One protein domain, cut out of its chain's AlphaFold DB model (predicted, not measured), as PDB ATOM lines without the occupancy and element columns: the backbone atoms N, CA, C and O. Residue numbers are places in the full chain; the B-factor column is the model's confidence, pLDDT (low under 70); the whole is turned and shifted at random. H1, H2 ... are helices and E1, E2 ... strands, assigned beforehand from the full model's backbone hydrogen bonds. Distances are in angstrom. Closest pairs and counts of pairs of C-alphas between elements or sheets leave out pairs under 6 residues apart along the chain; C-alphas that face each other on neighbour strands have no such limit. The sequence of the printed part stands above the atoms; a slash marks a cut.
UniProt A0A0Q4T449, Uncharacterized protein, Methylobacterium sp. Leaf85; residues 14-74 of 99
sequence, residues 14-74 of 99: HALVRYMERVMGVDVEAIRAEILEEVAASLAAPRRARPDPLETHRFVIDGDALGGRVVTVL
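This is residues 14 to 74 of the 99 residues of an uncharacterized protein of Methylobacterium sp. Leaf85 (UniProt A0A0Q4T449). A long helix, H2, forms one side of a loose structure; the short helix H1 meets its beginning at a corner, like an L, and a small two-stranded hairpin, E1 and E2, crosses near residues 35 to 42 of H2. The end of H2 and the start of the following loop, residues 43 to 50, stick out. The printed part has 61 residues, with two named helices followed by two named strands, E1 and E2, antiparallel neighbours. The class is mixed, helices and strands; the whole is loose, with a radius of gyration of the C-alphas of 14.1 A and spans of 42 by 30 by 18 A.

H1, residues 14 to 22, and H2, residues 28 to 44, only just touch, with 3 pairs of C-alphas within 8 A; H2 does so with residue 28 alone. Their closest C-alphas, of Glu 21 and Val 28, are 6.6 A apart, and their lines are about perpendicular at 75 degrees. In both helices every O i to N i+4 pair is within hydrogen-bond range. The closest C-alphas of H2 and E1, residues 58 to 62, are those of Val 39 and Phe 59, 7.2 A apart. E1 and E2, residues 69 to 73, form an antiparallel hairpin, their directions at 146 degrees; N 60 and O 71 are within hydrogen-bond range at 2.8 A. H2 and E2 are apart, but only just, at 8.2 A between their closest C-alphas. H1 is apart from both strands.

H1 begins at C-alpha 14, (121.084, 125.201, 114.701). H2 measures 24.4 A from first to last C-alpha, ending at (115.494, 124.092, 83.344); H1 measures 12.1 A. E1 and E2 each measure 12.4 A, and E2 ends at C-alpha 73, (129.585, 130.635, 96.668).

The two C-alphas farthest apart, of Val 23 and Arg 48, are 41.6 A apart. The printed part has no cut. The link from H2 to E1 is long, 13 residues. Mean pLDDT of the printed part is 74.2; residue 42, residues 45 to 68 and residue 74 are under 70 in this model.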
ATOM      1  N   HIS A  14     122.452 125.173 114.193       96.81
ATOM      2  CA  HIS A  14     121.084 125.201 114.701       96.81
ATOM      3  C   HIS A  14     120.823 126.435 115.572       96.81
ATOM      4  O   HIS A  14     119.788 127.084 115.426       96.81
ATOM      5  N   ALA A  15     121.755 126.783 116.466       95.56
ATOM      6  CA  ALA A  15     121.627 127.971 117.306       95.56
ATOM      7  C   ALA A  15     121.614 129.257 116.464       95.56
ATOM      8  O   ALA A  15     120.813 130.153 116.735       95.56
ATOM      9  N   LEU A  16     122.438 129.316 115.414       96.44
ATOM     10  CA  LEU A  16     122.461 130.433 114.474       96.44
ATOM     11  C   LEU A  16     121.123 130.586 113.734       96.44
ATOM     12  O   LEU A  16     120.546 131.672 113.751       96.44
ATOM     13  N   VAL A  17     120.589 129.504 113.157       94.75
ATOM     14  CA  VAL A  17     119.288 129.514 112.460       94.75
ATOM     15  C   VAL A  17     118.175 129.988 113.394       94.75
ATOM     16  O   VAL A  17     117.419 130.890 113.045       94.75
ATOM     17  N   ARG A  18     118.113 129.462 114.624       96.12
ATOM     18  CA  ARG A  18     117.096 129.885 115.602       96.12
ATOM     19  C   ARG A  18     117.212 131.351 115.988       96.12
ATOM     20  O   ARG A  18     116.188 131.997 116.201       96.12
ATOM     21  N   TYR A  19     118.430 131.871 116.094       95.56
ATOM     22  CA  TYR A  19     118.649 133.288 116.348       95.56
ATOM     23  C   TYR A  19     118.135 134.144 115.183       95.56
ATOM     24  O   TYR A  19     117.403 135.107 115.410       95.56
ATOM     25  N   MET A  20     118.438 133.762 113.939       95.19
ATOM     26  CA  MET A  20     117.947 134.467 112.750       95.19
ATOM     27  C   MET A  20     116.414 134.487 112.693       95.19
ATOM     28  O   MET A  20     115.823 135.550 112.517       95.19
ATOM     29  N   GLU A  21     115.761 133.350 112.926       96.00
ATOM     30  CA  GLU A  21     114.296 133.259 112.927       96.00
ATOM     31  C   GLU A  21     113.664 134.089 114.049       96.00
ATOM     32  O   GLU A  21     112.808 134.939 113.813       96.00
ATOM     33  N   ARG A  22     114.078 133.840 115.296       94.88
ATOM     34  CA  ARG A  22     113.361 134.346 116.475       94.88
ATOM     35  C   ARG A  22     113.745 135.769 116.848       94.88
ATOM     36  O   ARG A  22     112.907 136.493 117.373       94.88
ATOM     37  N   VAL A  23     115.005 136.146 116.639       96.31
ATOM     38  CA  VAL A  23     115.534 137.451 117.060       96.31
ATOM     39  C   VAL A  23     115.566 138.423 115.892       96.31
ATOM     40  O   VAL A  23     115.169 139.572 116.052       96.31
ATOM     41  N   MET A  24     116.011 137.975 114.716       93.44
ATOM     42  CA  MET A  24     116.083 138.844 113.537       93.44
ATOM     43  C   MET A  24     114.794 138.841 112.705       93.44
ATOM     44  O   MET A  24     114.671 139.663 111.800       93.44
ATOM     45  N   GLY A  25     113.840 137.947 112.997       94.31
ATOM     46  CA  GLY A  25     112.585 137.836 112.249       94.31
ATOM     47  C   GLY A  25     112.777 137.336 110.815       94.31
ATOM     48  O   GLY A  25     111.962 137.642 109.948       94.31
ATOM     49  N   VAL A  26     113.873 136.621 110.547       95.06
ATOM     50  CA  VAL A  26     114.183 136.082 109.221       95.06
ATOM     51  C   VAL A  26     113.346 134.833 108.971       95.06
ATOM     52  O   VAL A  26     113.404 133.879 109.744       95.06
ATOM     53  N   ASP A  27     112.618 134.806 107.859       93.69
ATOM     54  CA  ASP A  27     111.920 133.604 107.406       93.69
ATOM     55  C   ASP A  27     112.882 132.709 106.611       93.69
ATOM     56  O   ASP A  27     113.072 132.859 105.403       93.69
ATOM     57  N   VAL A  28     113.559 131.809 107.326       89.88
ATOM     58  CA  VAL A  28     114.571 130.915 106.745       89.88
ATOM     59  C   VAL A  28     113.953 129.936 105.743       89.88
ATOM     60  O   VAL A  28     114.606 129.577 104.764       89.88
ATOM     61  N   GLU A  29     112.699 129.529 105.943       90.12
ATOM     62  CA  GLU A  29     112.022 128.591 105.045       90.12
ATOM     63  C   GLU A  29     111.544 129.275 103.760       90.12
ATOM     64  O   GLU A  29     111.683 128.693 102.683       90.12
ATOM     65  N   ALA A  30     111.098 130.534 103.824       89.06
ATOM     66  CA  ALA A  30     110.839 131.324 102.618       89.06
ATOM     67  C   ALA A  30     112.116 131.528 101.785       89.06
ATOM     68  O   ALA A  30     112.105 131.292 100.578       89.06
ATOM     69  N   ILE A  31     113.239 131.871 102.431       88.75
ATOM     70  CA  ILE A  31     114.541 132.010 101.752       88.75
ATOM     71  C   ILE A  31     114.977 130.677 101.130       88.75
ATOM     72  O   ILE A  31     115.491 130.644 100.014       88.75
ATOM     73  N   ARG A  32     114.761 129.551 101.823       87.50
ATOM     74  CA  ARG A  32     115.048 128.218 101.275       87.50
ATOM     75  C   ARG A  32     114.231 127.947 100.011       87.50
ATOM     76  O   ARG A  32     114.787 127.422  99.049       87.50
ATOM     77  N   ALA A  33     112.938 128.267 100.024       85.50
ATOM     78  CA  ALA A  33     112.060 128.077  98.875       85.50
ATOM     79  C   ALA A  33     112.499 128.932  97.676       85.50
ATOM     80  O   ALA A  33     112.598 128.405  96.573       85.50
ATOM     81  N   GLU A  34     112.849 130.198  97.913       84.19
ATOM     82  CA  GLU A  34     113.368 131.119  96.891       84.19
ATOM     83  C   GLU A  34     114.650 130.578  96.239       84.19
ATOM     84  O   GLU A  34     114.733 130.481  95.015       84.19
ATOM     85  N   ILE A  35     115.611 130.115  97.047       82.50
ATOM     86  CA  ILE A  35     116.848 129.498  96.541       82.50
ATOM     87  C   ILE A  35     116.540 128.267  95.678       82.50
ATOM     88  O   ILE A  35     117.152 128.068  94.629       82.50
ATOM     89  N   LEU A  36     115.614 127.409  96.116       82.19
ATOM     90  CA  LEU A  36     115.244 126.213  95.358       82.19
ATOM     91  C   LEU A  36     114.579 126.563  94.026       82.19
ATOM     92  O   LEU A  36     114.876 125.915  93.024       82.19
ATOM     93  N   GLU A  37     113.711 127.574  94.005       81.94
ATOM     94  CA  GLU A  37     113.061 128.056  92.788       81.94
ATOM     95  C   GLU A  37     114.087 128.611  91.791       81.94
ATOM     96  O   GLU A  37     114.084 128.219  90.623       81.94
ATOM     97  N   GLU A  38     115.026 129.438  92.256       77.75
ATOM     98  CA  GLU A  38     116.086 130.012  91.421       77.75
ATOM     99  C   GLU A  38     117.005 128.931  90.828       77.75
ATOM    100  O   GLU A  38     117.318 128.934  89.628       77.75
ATOM    101  N   VAL A  39     117.399 127.951  91.646       79.00
ATOM    102  CA  VAL A  39     118.213 126.818  91.193       79.00
ATOM    103  C   VAL A  39     117.439 125.946  90.201       79.00
ATOM    104  O   VAL A  39     117.992 125.564  89.167       79.00
ATOM    105  N   ALA A  40     116.163 125.650  90.462       79.69
ATOM    106  CA  ALA A  40     115.324 124.864  89.560       79.69
ATOM    107  C   ALA A  40     115.131 125.560  88.203       79.69
ATOM    108  O   ALA A  40     115.272 124.920  87.158       79.69
ATOM    109  N   ALA A  41     114.883 126.873  88.207       73.94
ATOM    110  CA  ALA A  41     114.780 127.680  86.994       73.94
ATOM    111  C   ALA A  41     116.090 127.663  86.187       73.94
ATOM    112  O   ALA A  41     116.073 127.481  84.968       73.94
ATOM    113  N   SER A  42     117.233 127.766  86.872       69.69
ATOM    114  CA  SER A  42     118.562 127.713  86.251       69.69
ATOM    115  C   SER A  42     118.869 126.354  85.615       69.69
ATOM    116  O   SER A  42     119.500 126.292  84.560       69.69
ATOM    117  N   LEU A  43     118.406 125.256  86.222       71.19
ATOM    118  CA  LEU A  43     118.554 123.903  85.675       71.19
ATOM    119  C   LEU A  43     117.641 123.633  84.471       71.19
ATOM    120  O   LEU A  43     118.022 122.873  83.579       71.19
ATOM    121  N   ALA A  44     116.450 124.235  84.441       71.25
ATOM    122  CA  ALA A  44     115.494 124.092  83.344       71.25
ATOM    123  C   ALA A  44     115.874 124.915  82.099       71.25
ATOM    124  O   ALA A  44     115.417 124.614  80.992       71.25
ATOM    125  N   ALA A  45     116.712 125.945  82.250       68.06
ATOM    126  CA  ALA A  45     117.166 126.758  81.133       68.06
ATOM    127  C   ALA A  45     118.113 125.964  80.203       68.06
ATOM    128  O   ALA A  45     119.011 125.254  80.668       68.06
ATOM    129  N   PRO A  46     117.988 126.092  78.867       58.88
ATOM    130  CA  PRO A  46     118.964 125.514  77.952       58.88
ATOM    131  C   PRO A  46     120.357 126.078  78.271       58.88
ATOM    132  O   PRO A  46     120.491 127.274  78.513       58.88
ATOM    133  N   ARG A  47     121.381 125.206  78.238       53.16
ATOM    134  CA  ARG A  47     122.809 125.357  78.641       53.16
ATOM    135  C   ARG A  47     123.602 126.596  78.144       53.16
ATOM    136  O   ARG A  47     124.831 126.591  78.174       53.16
ATOM    137  N   ARG A  48     122.955 127.653  77.656       45.03
ATOM    138  CA  ARG A  48     123.553 128.882  77.115       45.03
ATOM    139  C   ARG A  48     123.156 130.168  77.848       45.03
ATOM    140  O   ARG A  48     123.514 131.241  77.366       45.03
ATOM    141  N   ALA A  49     122.482 130.102  78.996       48.06
ATOM    142  CA  ALA A  49     122.383 131.270  79.870       48.06
ATOM    143  C   ALA A  49     123.751 131.490  80.538       48.06
ATOM    144  O   ALA A  49     124.161 130.765  81.443       48.06
ATOM    145  N   ARG A  50     124.526 132.428  79.993       47.78
ATOM    146  CA  ARG A  50     125.781 132.896  80.589       47.78
ATOM    147  C   ARG A  50     125.415 133.540  81.939       47.78
ATOM    148  O   ARG A  50     124.513 134.374  81.909       47.78
ATOM    149  N   PRO A  51     126.060 133.188  83.069       52.59
ATOM    150  CA  PRO A  51     125.746 133.814  84.353       52.59
ATOM    151  C   PRO A  51     125.912 135.325  84.212       52.59
ATOM    152  O   PRO A  51     126.901 135.778  83.612       52.59
ATOM    153  N   ASP A  52     124.926 136.081  84.686       50.44
ATOM    154  CA  ASP A  52     124.975 137.534  84.613       50.44
ATOM    155  C   ASP A  52     126.199 137.991  85.429       50.44
ATOM    156  O   ASP A  52     126.348 137.604  86.590       50.44
ATOM    157  N   PRO A  53     127.134 138.776  84.866       50.91
ATOM    158  CA  PRO A  53     128.283 139.293  85.613       50.91
ATOM    159  C   PRO A  53     127.907 140.173  86.824       50.91
ATOM    160  O   PRO A  53     128.808 140.581  87.563       50.91
ATOM    161  N   LEU A  54     126.620 140.484  87.022       48.06
ATOM    162  CA  LEU A  54     126.070 141.156  88.201       48.06
ATOM    163  C   LEU A  54     125.561 140.205  89.299       48.06
ATOM    164  O   LEU A  54     125.157 140.694  90.356       48.06
ATOM    165  N   GLU A  55     125.598 138.885  89.097       57.88
ATOM    166  CA  GLU A  55     125.223 137.915  90.131       57.88
ATOM    167  C   GLU A  55     126.121 138.080  91.366       57.88
ATOM    168  O   GLU A  55     127.337 137.864  91.346       57.88
ATOM    169  N   THR A  56     125.506 138.497  92.472       59.88
ATOM    170  CA  THR A  56     126.177 138.723  93.761       59.88
ATOM    171  C   THR A  56     126.621 137.421  94.426       59.88
ATOM    172  O   THR A  56     127.429 137.447  95.355       59.88
ATOM    173  N   HIS A  57     126.117 136.285  93.949       63.94
ATOM    174  CA  HIS A  57     126.374 134.952  94.461       63.94
ATOM    175  C   HIS A  57     126.122 133.909  93.363       63.94
ATOM    176  O   HIS A  57     125.392 134.166  92.416       63.94
ATOM    177  N   ARG A  58     126.747 132.734  93.483       65.62
ATOM    178  CA  ARG A  58     126.551 131.588  92.589       65.62
ATOM    179  C   ARG A  58     126.123 130.380  93.402       65.62
ATOM    180  O   ARG A  58     126.734 130.093  94.429       65.62
ATOM    181  N   PHE A  59     125.163 129.616  92.903       66.56
ATOM    182  CA  PHE A  59     124.843 128.304  93.452       66.56
ATOM    183  C   PHE A  59     125.686 127.216  92.781       66.56
ATOM    184  O   PHE A  59     125.759 127.125  91.556       66.56
ATOM    185  N   VAL A  60     126.349 126.396  93.591       68.19
ATOM    186  CA  VAL A  60     127.034 125.174  93.163       68.19
ATOM    187  C   VAL A  60     126.216 123.995  93.663       68.19
ATOM    188  O   VAL A  60     125.862 123.948  94.838       68.19
ATOM    189  N   ILE A  61     125.905 123.062  92.768       68.69
ATOM    190  CA  ILE A  61     125.259 121.803  93.127       68.69
ATOM    191  C   ILE A  61     126.375 120.785  93.344       68.69
ATOM    192  O   ILE A  61     127.028 120.368  92.391       68.69
ATOM    193  N   ASP A  62     126.623 120.449  94.603       59.94
ATOM    194  CA  ASP A  62     127.620 119.473  95.033       59.94
ATOM    195  C   ASP A  62     126.929 118.131  95.311       59.94
ATOM    196  O   ASP A  62     126.119 118.026  96.234       59.94
ATOM    197  N   GLY A  63     127.175 117.122  94.477       58.34
ATOM    198  CA  GLY A  63     126.600 115.782  94.619       58.34
ATOM    199  C   GLY A  63     126.412 115.045  93.291       58.34
ATOM    200  O   GLY A  63     126.422 115.645  92.217       58.34
ATOM    201  N   ASP A  64     126.228 113.728  93.380       57.31
ATOM    202  CA  ASP A  64     125.980 112.857  92.229       57.31
ATOM    203  C   ASP A  64     124.508 112.921  91.775       57.31
ATOM    204  O   ASP A  64     123.649 113.475  92.463       57.31
ATOM    205  N   ALA A  65     124.201 112.314  90.619       54.38
ATOM    206  CA  ALA A  65     122.922 112.380  89.888       54.38
ATOM    207  C   ALA A  65     121.632 112.040  90.683       54.38
ATOM    208  O   ALA A  65     120.537 112.151  90.136       54.38
ATOM    209  N   LEU A  66     121.741 111.630  91.949       53.78
ATOM    210  CA  LEU A  66     120.643 111.233  92.834       53.78
ATOM    211  C   LEU A  66     120.393 112.200  94.007       53.78
ATOM    212  O   LEU A  66     119.419 112.015  94.733       53.78
ATOM    213  N   GLY A  67     121.226 113.226  94.213       49.41
ATOM    214  CA  GLY A  67     121.032 114.180  95.308       49.41
ATOM    215  C   GLY A  67     122.116 115.248  95.363       49.41
ATOM    216  O   GLY A  67     123.196 115.015  95.899       49.41
ATOM    217  N   GLY A  68     121.815 116.428  94.824       68.38
ATOM    218  CA  GLY A  68     122.718 117.575  94.841       68.38
ATOM    219  C   GLY A  68     122.469 118.496  96.036       68.38
ATOM    220  O   GLY A  68     121.339 118.919  96.281       68.38
ATOM    221  N   ARG A  69     123.525 118.847  96.771       74.31
ATOM    222  CA  ARG A  69     123.518 119.895  97.794       74.31
ATOM    223  C   ARG A  69     123.734 121.249  97.131       74.31
ATOM    224  O   ARG A  69     124.741 121.456  96.466       74.31
ATOM    225  N   VAL A  70     122.831 122.194  97.370       72.25
ATOM    226  CA  VAL A  70     123.019 123.583  96.933       72.25
ATOM    227  C   VAL A  70     123.960 124.300  97.903       72.25
ATOM    228  O   VAL A  70     123.708 124.347  99.109       72.25
ATOM    229  N   VAL A  71     125.048 124.859  97.379       74.00
ATOM    230  CA  VAL A  71     126.027 125.661  98.118       74.00
ATOM    231  C   VAL A  71     126.120 127.041  97.485       74.00
ATOM    232  O   VAL A  71     126.400 127.166  96.296       74.00
ATOM    233  N   THR A  72     125.922 128.089  98.280       73.06
ATOM    234  CA  THR A  72     126.126 129.467  97.830       73.06
ATOM    235  C   THR A  72     127.605 129.824  97.913       73.06
ATOM    236  O   THR A  72     128.204 129.801  98.987       73.06
ATOM    237  N   VAL A  73     128.200 130.183  96.781       73.12
ATOM    238  CA  VAL A  73     129.585 130.635  96.668       73.12
ATOM    239  C   VAL A  73     129.575 132.094  96.236       73.12
ATOM    240  O   VAL A  73     128.978 132.452  95.222       73.12
ATOM    241  N   LEU A  74     130.256 132.953  96.991       65.56
ATOM    242  CA  LEU A  74     130.520 134.315  96.540       65.56
ATOM    243  C   LEU A  74     131.590 134.268  95.438       65.56
ATOM    244  O   LEU A  74     132.606 133.589  95.623       65.56
TER     245      LEU A  74